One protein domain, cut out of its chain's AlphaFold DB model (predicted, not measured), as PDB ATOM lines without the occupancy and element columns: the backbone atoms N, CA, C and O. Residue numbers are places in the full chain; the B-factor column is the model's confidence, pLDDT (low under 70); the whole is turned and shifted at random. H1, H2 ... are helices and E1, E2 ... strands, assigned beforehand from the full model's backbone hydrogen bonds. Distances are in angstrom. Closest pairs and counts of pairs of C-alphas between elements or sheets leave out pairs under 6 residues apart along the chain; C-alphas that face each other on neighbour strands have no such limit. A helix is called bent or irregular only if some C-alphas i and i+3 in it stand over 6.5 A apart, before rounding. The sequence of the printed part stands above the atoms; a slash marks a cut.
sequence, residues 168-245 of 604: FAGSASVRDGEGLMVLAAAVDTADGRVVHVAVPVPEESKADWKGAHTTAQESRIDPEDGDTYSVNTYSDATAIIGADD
ATOM      1  N   PHE A 168      34.471 -53.573 -16.387       87.38
ATOM      2  CA  PHE A 168      34.255 -53.068 -17.740       87.38
ATOM      3  C   PHE A 168      32.776 -52.728 -17.975       87.38
ATOM      4  O   PHE A 168      31.899 -53.574 -17.791       87.38
ATOM      5  N   ALA A 169      32.507 -51.509 -18.446       84.69
ATOM      6  CA  ALA A 169      31.158 -50.982 -18.638       84.69
ATOM      7  C   ALA A 169      30.771 -50.753 -20.112       84.69
ATOM      8  O   ALA A 169      29.588 -50.599 -20.423       84.69
ATOM      9  N   GLY A 170      31.739 -50.728 -21.032       85.81
ATOM     10  CA  GLY A 170      31.489 -50.588 -22.469       85.81
ATOM     11  C   GLY A 170      32.707 -50.096 -23.243       85.81
ATOM     12  O   GLY A 170      33.668 -49.611 -22.657       85.81
ATOM     13  N   SER A 171      32.672 -50.196 -24.572       87.56
ATOM     14  CA  SER A 171      33.733 -49.690 -25.451       87.56
ATOM     15  C   SER A 171      33.172 -48.960 -26.666       87.56
ATOM     16  O   SER A 171      32.015 -49.132 -27.055       87.56
ATOM     17  N   ALA A 172      34.004 -48.122 -27.277       86.25
ATOM     18  CA  ALA A 172      33.727 -47.507 -28.563       86.25
ATOM     19  C   ALA A 172      35.017 -47.270 -29.352       86.25
ATOM     20  O   ALA A 172      36.115 -47.229 -28.800       86.25
ATOM     21  N   SER A 173      34.872 -47.077 -30.660       86.56
ATOM     22  CA  SER A 173      35.972 -46.675 -31.531       86.56
ATOM     23  C   SER A 173      35.502 -45.697 -32.598       86.56
ATOM     24  O   SER A 173      34.391 -45.837 -33.122       86.56
ATOM     25  N   VAL A 174      36.367 -44.766 -32.986       85.19
ATOM     26  CA  VAL A 174      36.166 -43.875 -34.135       85.19
ATOM     27  C   VAL A 174      37.414 -43.927 -35.005       85.19
ATOM     28  O   VAL A 174      38.513 -43.840 -34.481       85.19
ATOM     29  N   ARG A 175      37.252 -44.067 -36.322       82.50
ATOM     30  CA  ARG A 175      38.348 -44.138 -37.301       82.50
ATOM     31  C   ARG A 175      38.299 -42.933 -38.238       82.50
ATOM     32  O   ARG A 175      37.206 -42.425 -38.506       82.50
ATOM     33  N   ASP A 176      39.450 -42.470 -38.713       77.12
ATOM     34  CA  ASP A 176      39.551 -41.477 -39.786       77.12
ATOM     35  C   ASP A 176      39.702 -42.116 -41.187       77.12
ATOM     36  O   ASP A 176      39.485 -43.317 -41.392       77.12
ATOM     37  N   GLY A 177      39.981 -41.283 -42.192       67.25
ATOM     38  CA  GLY A 177      40.179 -41.729 -43.573       67.25
ATOM     39  C   GLY A 177      41.522 -42.420 -43.824       67.25
ATOM     40  O   GLY A 177      41.625 -43.163 -44.798       67.25
ATOM     41  N   GLU A 178      42.509 -42.205 -42.954       70.56
ATOM     42  CA  GLU A 178      43.893 -42.679 -43.090       70.56
ATOM     43  C   GLU A 178      44.146 -43.975 -42.308       70.56
ATOM     44  O   GLU A 178      45.167 -44.624 -42.503       70.56
ATOM     45  N   GLY A 179      43.176 -44.408 -41.496       75.06
ATOM     46  CA  GLY A 179      43.250 -45.650 -40.727       75.06
ATOM     47  C   GLY A 179      43.695 -45.446 -39.281       75.06
ATOM     48  O   GLY A 179      43.794 -46.425 -38.545       75.06
ATOM     49  N   LEU A 180      43.892 -44.197 -38.838       82.94
ATOM     50  CA  LEU A 180      44.113 -43.890 -37.429       82.94
ATOM     51  C   LEU A 180      42.778 -43.885 -36.683       82.94
ATOM     52  O   LEU A 180      41.722 -43.486 -37.195       82.94
ATOM     53  N   MET A 181      42.820 -44.349 -35.440       83.94
ATOM     54  CA  MET A 181      41.646 -44.510 -34.602       83.94
ATOM     55  C   MET A 181      41.789 -43.827 -33.250       83.94
ATOM     56  O   MET A 181      42.875 -43.705 -32.689       83.94
ATOM     57  N   VAL A 182      40.632 -43.472 -32.702       87.25
ATOM     58  CA  VAL A 182      40.415 -43.263 -31.277       87.25
ATOM     59  C   VAL A 182      39.742 -44.508 -30.723       87.25
ATOM     60  O   VAL A 182      38.663 -44.889 -31.192       87.25
ATOM     61  N   LEU A 183      40.361 -45.128 -29.723       89.00
ATOM     62  CA  LEU A 183      39.780 -46.239 -28.975       89.00
ATOM     63  C   LEU A 183      39.373 -45.763 -27.586       89.00
ATOM     64  O   LEU A 183      40.102 -45.001 -26.957       89.00
ATOM     65  N   ALA A 184      38.204 -46.195 -27.116       90.25
ATOM     66  CA  ALA A 184      37.723 -45.829 -25.796       90.25
ATOM     67  C   ALA A 184      37.031 -46.981 -25.069       90.25
ATOM     68  O   ALA A 184      36.330 -47.787 -25.686       90.25
ATOM     69  N   ALA A 185      37.207 -47.037 -23.751       89.75
ATOM     70  CA  ALA A 185      36.596 -48.031 -22.878       89.75
ATOM     71  C   ALA A 185      36.165 -47.392 -21.556       89.75
ATOM     72  O   ALA A 185      36.960 -46.725 -20.900       89.75
ATOM     73  N   ALA A 186      34.905 -47.591 -21.178       90.75
ATOM     74  CA  ALA A 186      34.368 -47.184 -19.889       90.75
ATOM     75  C   ALA A 186      34.634 -48.267 -18.841       90.75
ATOM     76  O   ALA A 186      34.361 -49.446 -19.078       90.75
ATOM     77  N   VAL A 187      35.123 -47.844 -17.679       89.31
ATOM     78  CA  VAL A 187      35.444 -48.701 -16.538       89.31
ATOM     79  C   VAL A 187      34.797 -48.113 -15.291       89.31
ATOM     80  O   VAL A 187      34.990 -46.941 -14.973       89.31
ATOM     81  N   ASP A 188      34.003 -48.922 -14.598       89.75
ATOM     82  CA  ASP A 188      33.438 -48.583 -13.297       89.75
ATOM     83  C   ASP A 188      34.480 -48.879 -12.213       89.75
ATOM     84  O   ASP A 188      34.893 -50.029 -12.048       89.75
ATOM     85  N   THR A 189      34.907 -47.843 -11.489       87.38
ATOM     86  CA  THR A 189      35.860 -47.928 -10.371       87.38
ATOM     87  C   THR A 189      35.149 -47.670  -9.038       87.38
ATOM     88  O   THR A 189      33.982 -47.271  -9.012       87.38
ATOM     89  N   ALA A 190      35.852 -47.848  -7.915       84.75
ATOM     90  CA  ALA A 190      35.323 -47.497  -6.593       84.75
ATOM     91  C   ALA A 190      34.986 -45.998  -6.454       84.75
ATOM     92  O   ALA A 190      34.053 -45.649  -5.730       84.75
ATOM     93  N   ASP A 191      35.700 -45.135  -7.182       83.50
ATOM     94  CA  ASP A 191      35.556 -43.675  -7.130       83.50
ATOM     95  C   ASP A 191      34.589 -43.133  -8.201       83.50
ATOM     96  O   ASP A 191      34.402 -41.925  -8.331       83.50
ATOM     97  N   GLY A 192      33.952 -44.025  -8.967       87.69
ATOM     98  CA  GLY A 192      33.045 -43.687 -10.060       87.69
ATOM     99  C   GLY A 192      33.531 -44.191 -11.416       87.69
ATOM    100  O   GLY A 192      34.522 -44.915 -11.533       87.69
ATOM    101  N   ARG A 193      32.793 -43.839 -12.468       91.06
ATOM    102  CA  ARG A 193      33.115 -44.262 -13.832       91.06
ATOM    103  C   ARG A 193      34.229 -43.406 -14.428       91.06
ATOM    104  O   ARG A 193      34.186 -42.179 -14.363       91.06
ATOM    105  N   VAL A 194      35.170 -44.065 -15.095       91.56
ATOM    106  CA  VAL A 194      36.219 -43.436 -15.903       91.56
ATOM    107  C   VAL A 194      36.179 -43.967 -17.332       91.56
ATOM    108  O   VAL A 194      35.628 -45.034 -17.605       91.56
ATOM    109  N   VAL A 195      36.762 -43.220 -18.266       91.31
ATOM    110  CA  VAL A 195      36.907 -43.617 -19.665       91.31
ATOM    111  C   VAL A 195      38.386 -43.608 -20.031       91.31
ATOM    112  O   VAL A 195      39.040 -42.568 -20.010       91.31
ATOM    113  N   HIS A 196      38.910 -44.772 -20.395       90.88
ATOM    114  CA  HIS A 196      40.223 -44.908 -21.012       90.88
ATOM    115  C   HIS A 196      40.105 -44.507 -22.477       90.88
ATOM    116  O   HIS A 196      39.269 -45.073 -23.176       90.88
ATOM    117  N   VAL A 197      40.921 -43.564 -22.939       90.31
ATOM    118  CA  VAL A 197      40.903 -43.035 -24.308       90.31
ATOM    119  C   VAL A 197      42.310 -43.105 -24.894       90.31
ATOM    120  O   VAL A 197      43.215 -42.453 -24.380       90.31
ATOM    121  N   ALA A 198      42.496 -43.879 -25.962       86.62
ATOM    122  CA  ALA A 198      43.772 -44.034 -26.659       86.62
ATOM    123  C   ALA A 198      43.755 -43.337 -28.022       86.62
ATOM    124  O   ALA A 198      42.864 -43.611 -28.836       86.62
ATOM    125  N   VAL A 199      44.721 -42.435 -28.253       86.81
ATOM    126  CA  VAL A 199      44.825 -41.623 -29.480       86.81
ATOM    127  C   VAL A 199      46.284 -41.249 -29.792       86.81
ATOM    128  O   VAL A 199      46.926 -40.664 -28.919       86.81
ATOM    129  N   PRO A 200      46.766 -41.438 -31.037       84.25
ATOM    130  CA  PRO A 200      46.180 -42.247 -32.114       84.25
ATOM    131  C   PRO A 200      46.463 -43.752 -31.916       84.25
ATOM    132  O   PRO A 200      47.458 -44.131 -31.304       84.25
ATOM    133  N   VAL A 201      45.623 -44.625 -32.480       79.75
ATOM    134  CA  VAL A 201      45.910 -46.068 -32.602       79.75
ATOM    135  C   VAL A 201      45.684 -46.514 -34.053       79.75
ATOM    136  O   VAL A 201      44.574 -46.319 -34.554       79.75
ATOM    137  N   PRO A 202      46.674 -47.109 -34.745       82.12
ATOM    138  CA  PRO A 202      46.473 -47.697 -36.070       82.12
ATOM    139  C   PRO A 202      45.419 -48.813 -36.043       82.12
ATOM    140  O   PRO A 202      45.344 -49.586 -35.084       82.12
ATOM    141  N   GLU A 203      44.596 -48.924 -37.088       81.31
ATOM    142  CA  GLU A 203      43.532 -49.934 -37.171       81.31
ATOM    143  C   GLU A 203      44.064 -51.368 -37.018       81.31
ATOM    144  O   GLU A 203      43.463 -52.179 -36.307       81.31
ATOM    145  N   GLU A 204      45.215 -51.667 -37.619       79.81
ATOM    146  CA  GLU A 204      45.905 -52.953 -37.525       79.81
ATOM    147  C   GLU A 204      46.338 -53.307 -36.096       79.81
ATOM    148  O   GLU A 204      46.404 -54.484 -35.749       79.81
ATOM    149  N   SER A 205      46.567 -52.302 -35.249       81.75
ATOM    150  CA  SER A 205      47.010 -52.472 -33.864       81.75
ATOM    151  C   SER A 205      45.871 -52.447 -32.846       81.75
ATOM    152  O   SER A 205      46.104 -52.508 -31.640       81.75
ATOM    153  N   LYS A 206      44.615 -52.395 -33.302       81.31
ATOM    154  CA  LYS A 206      43.437 -52.391 -32.423       81.31
ATOM    155  C   LYS A 206      43.425 -53.545 -31.420       81.31
ATOM    156  O   LYS A 206      42.993 -53.358 -30.286       81.31
ATOM    157  N   ALA A 207      43.839 -54.735 -31.857       80.81
ATOM    158  CA  ALA A 207      43.826 -55.944 -31.035       80.81
ATOM    159  C   ALA A 207      44.891 -55.923 -29.925       80.81
ATOM    160  O   ALA A 207      44.772 -56.670 -28.957       80.81
ATOM    161  N   ASP A 208      45.902 -55.066 -30.056       82.69
ATOM    162  CA  ASP A 208      47.007 -54.959 -29.105       82.69
ATOM    163  C   ASP A 208      46.744 -53.935 -27.998       82.69
ATOM    164  O   ASP A 208      47.476 -53.902 -27.010       82.69
ATOM    165  N   TRP A 209      45.688 -53.123 -28.118       84.75
ATOM    166  CA  TRP A 209      45.329 -52.157 -27.087       84.75
ATOM    167  C   TRP A 209      44.777 -52.842 -25.830       84.75
ATOM    168  O   TRP A 209      43.779 -53.572 -25.881       84.75
ATOM    169  N   LYS A 210      45.409 -52.556 -24.684       79.62
ATOM    170  CA  LYS A 210      45.076 -53.158 -23.378       79.62
ATOM    171  C   LYS A 210      44.683 -52.145 -22.291       79.62
ATOM    172  O   LYS A 210      44.549 -52.509 -21.124       79.62
ATOM    173  N   GLY A 211      44.472 -50.878 -22.651       77.69
ATOM    174  CA  GLY A 211      44.151 -49.805 -21.704       77.69
ATOM    175  C   GLY A 211      45.381 -49.211 -21.006       77.69
ATOM    176  O   GLY A 211      46.519 -49.497 -21.358       77.69
ATOM    177  N   ALA A 212      45.154 -48.352 -20.010       78.88
ATOM    178  CA  ALA A 212      46.214 -47.526 -19.404       78.88
ATOM    179  C   ALA A 212      47.002 -48.227 -18.281       78.88
ATOM    180  O   ALA A 212      47.996 -47.694 -17.799       78.88
ATOM    181  N   HIS A 213      46.543 -49.391 -17.810       78.50
ATOM    182  CA  HIS A 213      47.121 -50.074 -16.645       78.50
ATOM    183  C   HIS A 213      48.207 -51.100 -16.989       78.50
ATOM    184  O   HIS A 213      48.840 -51.636 -16.083       78.50
ATOM    185  N   THR A 214      48.432 -51.374 -18.275       75.44
ATOM    186  CA  THR A 214      49.491 -52.279 -18.739       75.44
ATOM    187  C   THR A 214      50.821 -51.541 -18.944       75.44
ATOM    188  O   THR A 214      50.870 -50.314 -18.965       75.44
ATOM    189  N   THR A 215      51.912 -52.284 -19.137       72.94
ATOM    190  CA  THR A 215      53.188 -51.734 -19.623       72.94
ATOM    191  C   THR A 215      53.086 -51.312 -21.089       72.94
ATOM    192  O   THR A 215      52.409 -51.985 -21.865       72.94
ATOM    193  N   ALA A 216      53.797 -50.247 -21.489       71.56
ATOM    194  CA  ALA A 216      53.808 -49.708 -22.863       71.56
ATOM    195  C   ALA A 216      54.197 -50.738 -23.928       71.56
ATOM    196  O   ALA A 216      53.665 -50.733 -25.033       71.56
ATOM    197  N   GLN A 217      55.084 -51.667 -23.577       78.31
ATOM    198  CA  GLN A 217      55.475 -52.769 -24.442       78.31
ATOM    199  C   GLN A 217      55.277 -54.108 -23.742       78.31
ATOM    200  O   GLN A 217      55.421 -54.224 -22.521       78.31
ATOM    201  N   GLU A 218      54.975 -55.119 -24.544       79.19
ATOM    202  CA  GLU A 218      54.887 -56.514 -24.141       79.19
ATOM    203  C   GLU A 218      55.756 -57.360 -25.072       79.19
ATOM    204  O   GLU A 218      55.721 -57.197 -26.292       79.19
ATOM    205  N   SER A 219      56.543 -58.270 -24.506       81.94
ATOM    206  CA  SER A 219      57.316 -59.230 -25.289       81.94
ATOM    207  C   SER A 219      56.439 -60.421 -25.671       81.94
ATOM    208  O   SER A 219      55.853 -61.066 -24.802       81.94
ATOM    209  N   ARG A 220      56.374 -60.734 -26.965       80.19
ATOM    210  CA  ARG A 220      55.713 -61.919 -27.517       80.19
ATOM    211  C   ARG A 220      56.739 -62.813 -28.195       80.19
ATOM    212  O   ARG A 220      57.782 -62.342 -28.633       80.19
ATOM    213  N   ILE A 221      56.436 -64.102 -28.256       77.06
ATOM    214  CA  ILE A 221      57.251 -65.092 -28.961       77.06
ATOM    215  C   ILE A 221      56.517 -65.432 -30.253       77.06
ATOM    216  O   ILE A 221      55.327 -65.758 -30.213       77.06
ATOM    217  N   ASP A 222      57.204 -65.318 -31.381       72.19
ATOM    218  CA  ASP A 222      56.664 -65.700 -32.677       72.19
ATOM    219  C   ASP A 222      56.530 -67.235 -32.731       72.19
ATOM    220  O   ASP A 222      57.490 -67.959 -32.455       72.19
ATOM    221  N   PRO A 223      55.327 -67.766 -33.004       66.75
ATOM    222  CA  PRO A 223      55.103 -69.204 -33.032       66.75
ATOM    223  C   PRO A 223      55.758 -69.912 -34.232       66.75
ATOM    224  O   PRO A 223      55.858 -71.140 -34.196       66.75
ATOM    225  N   GLU A 224      56.165 -69.196 -35.287       75.56
ATOM    226  CA  GLU A 224      56.768 -69.773 -36.495       75.56
ATOM    227  C   GLU A 224      58.283 -69.973 -36.368       75.56
ATOM    228  O   GLU A 224      58.790 -71.027 -36.763       75.56
ATOM    229  N   ASP A 225      59.004 -69.004 -35.801       81.88
ATOM    230  CA  ASP A 225      60.470 -69.034 -35.691       81.88
ATOM    231  C   ASP A 225      61.000 -69.015 -34.243       81.88
ATOM    232  O   ASP A 225      62.169 -69.338 -34.015       81.88
ATOM    233  N   GLY A 226      60.138 -68.774 -33.248       77.44
ATOM    234  CA  GLY A 226      60.493 -68.758 -31.828       77.44
ATOM    235  C   GLY A 226      61.182 -67.471 -31.370       77.44
ATOM    236  O   GLY A 226      61.618 -67.403 -30.215       77.44
ATOM    237  N   ASP A 227      61.280 -66.458 -32.235       78.31
ATOM    238  CA  ASP A 227      61.940 -65.200 -31.911       78.31
ATOM    239  C   ASP A 227      61.063 -64.325 -31.004       78.31
ATOM    240  O   ASP A 227      59.835 -64.281 -31.098       78.31
ATOM    241  N   THR A 228      61.704 -63.615 -30.072       74.69
ATOM    242  CA  THR A 228      61.007 -62.678 -29.182       74.69
ATOM    243  C   THR A 228      60.919 -61.306 -29.839       74.69
ATOM    244  O   THR A 228      61.945 -60.692 -30.127       74.69
ATOM    245  N   TYR A 229      59.706 -60.789 -30.010       76.69
ATOM    246  CA  TYR A 229      59.443 -59.446 -30.523       76.69
ATOM    247  C   TYR A 229      58.642 -58.617 -29.514       76.69
ATOM    248  O   TYR A 229      57.913 -59.147 -28.678       76.69
ATOM    249  N   SER A 230      58.795 -57.294 -29.553       74.44
ATOM    250  CA  SER A 230      58.040 -56.369 -28.702       74.44
ATOM    251  C   SER A 230      56.804 -55.849 -29.431       74.44
ATOM    252  O   SER A 230      56.921 -55.346 -30.549       74.44
ATOM    253  N   VAL A 231      55.647 -55.895 -28.780       78.44
ATOM    254  CA  VAL A 231      54.392 -55.303 -29.259       78.44
ATOM    255  C   VAL A 231      54.043 -54.087 -28.411       78.44
ATOM    256  O   VAL A 231      54.153 -54.136 -27.185       78.44
ATOM    257  N   ASN A 232      53.625 -52.997 -29.059       79.06
ATOM    258  CA  ASN A 232      53.130 -51.805 -28.374       79.06
ATOM    259  C   ASN A 232      51.689 -52.040 -27.898       79.06
ATOM    260  O   ASN A 232      50.826 -52.412 -28.690       79.06
ATOM    261  N   THR A 233      51.432 -51.823 -26.609       73.94
ATOM    262  CA  THR A 233      50.099 -51.976 -26.004       73.94
ATOM    263  C   THR A 233      49.275 -50.685 -26.014       73.94
ATOM    264  O   THR A 233      48.111 -50.685 -25.602       73.94
ATOM    265  N   TYR A 234      49.887 -49.581 -26.454       77.81
ATOM    266  CA  TYR A 234      49.337 -48.227 -26.528       77.81
ATOM    267  C   TYR A 234      48.894 -47.655 -25.174       77.81
ATOM    268  O   TYR A 234      48.084 -46.727 -25.117       77.81
ATOM    269  N   SER A 235      49.404 -48.191 -24.062       74.50
ATOM    270  CA  SER A 235      49.129 -47.638 -22.726       74.50
ATOM    271  C   SER A 235      49.725 -46.244 -22.528       74.50
ATOM    272  O   SER A 235      49.108 -45.417 -21.865       74.50
ATOM    273  N   ASP A 236      50.859 -45.950 -23.164       74.75
ATOM    274  CA  ASP A 236      51.492 -44.626 -23.228       74.75
ATOM    275  C   ASP A 236      50.701 -43.614 -24.073       74.75
ATOM    276  O   ASP A 236      50.764 -42.415 -23.816       74.75
ATOM    277  N   ALA A 237      49.889 -44.089 -25.017       75.50
ATOM    278  CA  ALA A 237      48.939 -43.282 -25.782       75.50
ATOM    279  C   ALA A 237      47.536 -43.211 -25.141       75.50
ATOM    280  O   ALA A 237      46.627 -42.607 -25.718       75.50
ATOM    281  N   THR A 238      47.325 -43.829 -23.967       83.19
ATOM    282  CA  THR A 238      46.015 -43.906 -23.301       83.19
ATOM    283  C   THR A 238      45.907 -42.925 -22.130       83.19
ATOM    284  O   THR A 238      46.618 -43.039 -21.136       83.19
ATOM    285  N   ALA A 239      44.938 -42.010 -22.190       87.62
ATOM    286  CA  ALA A 239      44.542 -41.157 -21.073       87.62
ATOM    287  C   ALA A 239      43.335 -41.754 -20.331       87.62
ATOM    288  O   ALA A 239      42.415 -42.277 -20.956       87.62
ATOM    289  N   ILE A 240      43.311 -41.655 -19.000       88.94
ATOM    290  CA  ILE A 240      42.131 -41.988 -18.187       88.94
ATOM    291  C   ILE A 240      41.407 -40.683 -17.878       88.94
ATOM    292  O   ILE A 240      41.988 -39.811 -17.240       88.94
ATOM    293  N   ILE A 241      40.159 -40.542 -18.311       90.56
ATOM    294  CA  ILE A 241      39.369 -39.313 -18.167       90.56
ATOM    295  C   ILE A 241      38.136 -39.605 -17.306       90.56
ATOM    296  O   ILE A 241      37.493 -40.641 -17.485       90.56
ATOM    297  N   GLY A 242      37.800 -38.714 -16.371       91.00
ATOM    298  CA  GLY A 242      36.612 -38.859 -15.528       91.00
ATOM    299  C   GLY A 242      35.310 -38.787 -16.334       91.00
ATOM    300  O   GLY A 242      35.241 -38.106 -17.358       91.00
ATOM    301  N   ALA A 243      34.257 -39.479 -15.885       89.44
ATOM    302  CA  ALA A 243      32.963 -39.465 -16.575       89.44
ATOM    303  C   ALA A 243      32.363 -38.055 -16.720       89.44
ATOM    304  O   ALA A 243      31.804 -37.754 -17.775       89.44
ATOM    305  N   ASP A 244      32.524 -37.189 -15.713       89.19
ATOM    306  CA  ASP A 244      32.033 -35.806 -15.750       89.19
ATOM    307  C   ASP A 244      32.762 -34.975 -16.820       89.19
ATOM    308  O   ASP A 244      32.125 -34.329 -17.654       89.19
ATOM    309  N   ASP A 245      34.093 -35.073 -16.888       90.19
ATOM    310  CA  ASP A 245      34.909 -34.396 -17.907       90.19
ATOM    311  C   ASP A 245      34.560 -34.866 -19.330       90.19
ATOM    312  O   ASP A 245      34.483 -34.074 -20.275       90.19
TER     313      ASP A 245
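What this domain is: This is residues 168 to 245 of the 604 residues of an uncharacterized protein of Micromonospora noduli (UniProt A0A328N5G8). A twisted wall of four antiparallel strands, E1, E2, E3 and E6, has the short helix H1 over one face, while the small two-stranded hairpin of E4 and E5 reaches away from the sheet as an arm and makes much of the length. At the tip of this arm residues 222 to 227 stand free. The printed part has 78 residues, with six named strands and one named helix in the order E1, E2, E3, H1, E4, E5, E6; the large sheet has the order E1, E2, E3, E6, and the class is mostly strand. The whole is only just loose, close to compact, with a radius of gyration of the C-alphas of 14.2 A, and its outline is flat, spanning 48 by 34 by 18 A.

How they stand to each other: E1, residues 168 to 175, E2, residues 180 to 189, and E3, residues 192 to 202, form a meander, each strand the antiparallel neighbour of the one before. E1 and E2 are a hairpin, with N 172 and O 184 2.8 A apart, within hydrogen-bond range. E2 and E3 are a hairpin too, with N 185 and O 196 at 2.9 A. E3 bends by 54 degrees at residue 199. E6, residues 238 to 242, is an edge strand, antiparallel to E3, with N 197 and O 239 at 2.8 A. H1, residues 203 to 208, is on this sheet at a height of 8.0 A; it only just lies over E2, with 3 of its C-alphas falling there, and runs along the strands, at 26 degrees to E2 on the local plane. The closest C-alphas of H1 and E2 are those of Glu 203 and Leu 180, 6.1 A apart. H1 is irregular, with C-alphas 204 and 207 7.4 A apart; 0 of its 2 O i to N i+4 pairs but 2 of its 3 O i to N i+3 pairs are within hydrogen-bond range. E4, residues 217 to 221, and E5, residues 228 to 232, are an antiparallel hairpin, with N 220 and O 229 at 2.8 A. Both are apart from E1, E2, E3 and E6. The closest C-alphas of H1 and E5 are those of Asp 208 and Asn 232, at 6.9 A.

Where its parts are: E1 begins at C-alpha 168 (34.255, -53.068, -17.740) and is 21.9 A long. E2 measures 28.6 A and E3 29.5 A, from C-alpha 192 (33.045, -43.687, -10.060). H1 measures 10.1 A, E4 13.2 A and E5 13.5 A. E6, 13.2 A, ends at C-alpha 242 (36.612, -38.859, -15.528).

The domain as a whole: The C-alphas of Asp 225 and Asp 244 are the two farthest apart, at 48.1 A. The printed part has no cut and no long link. The mean pLDDT of the printed part is 82.2, and residues 177 and 223 are under 70.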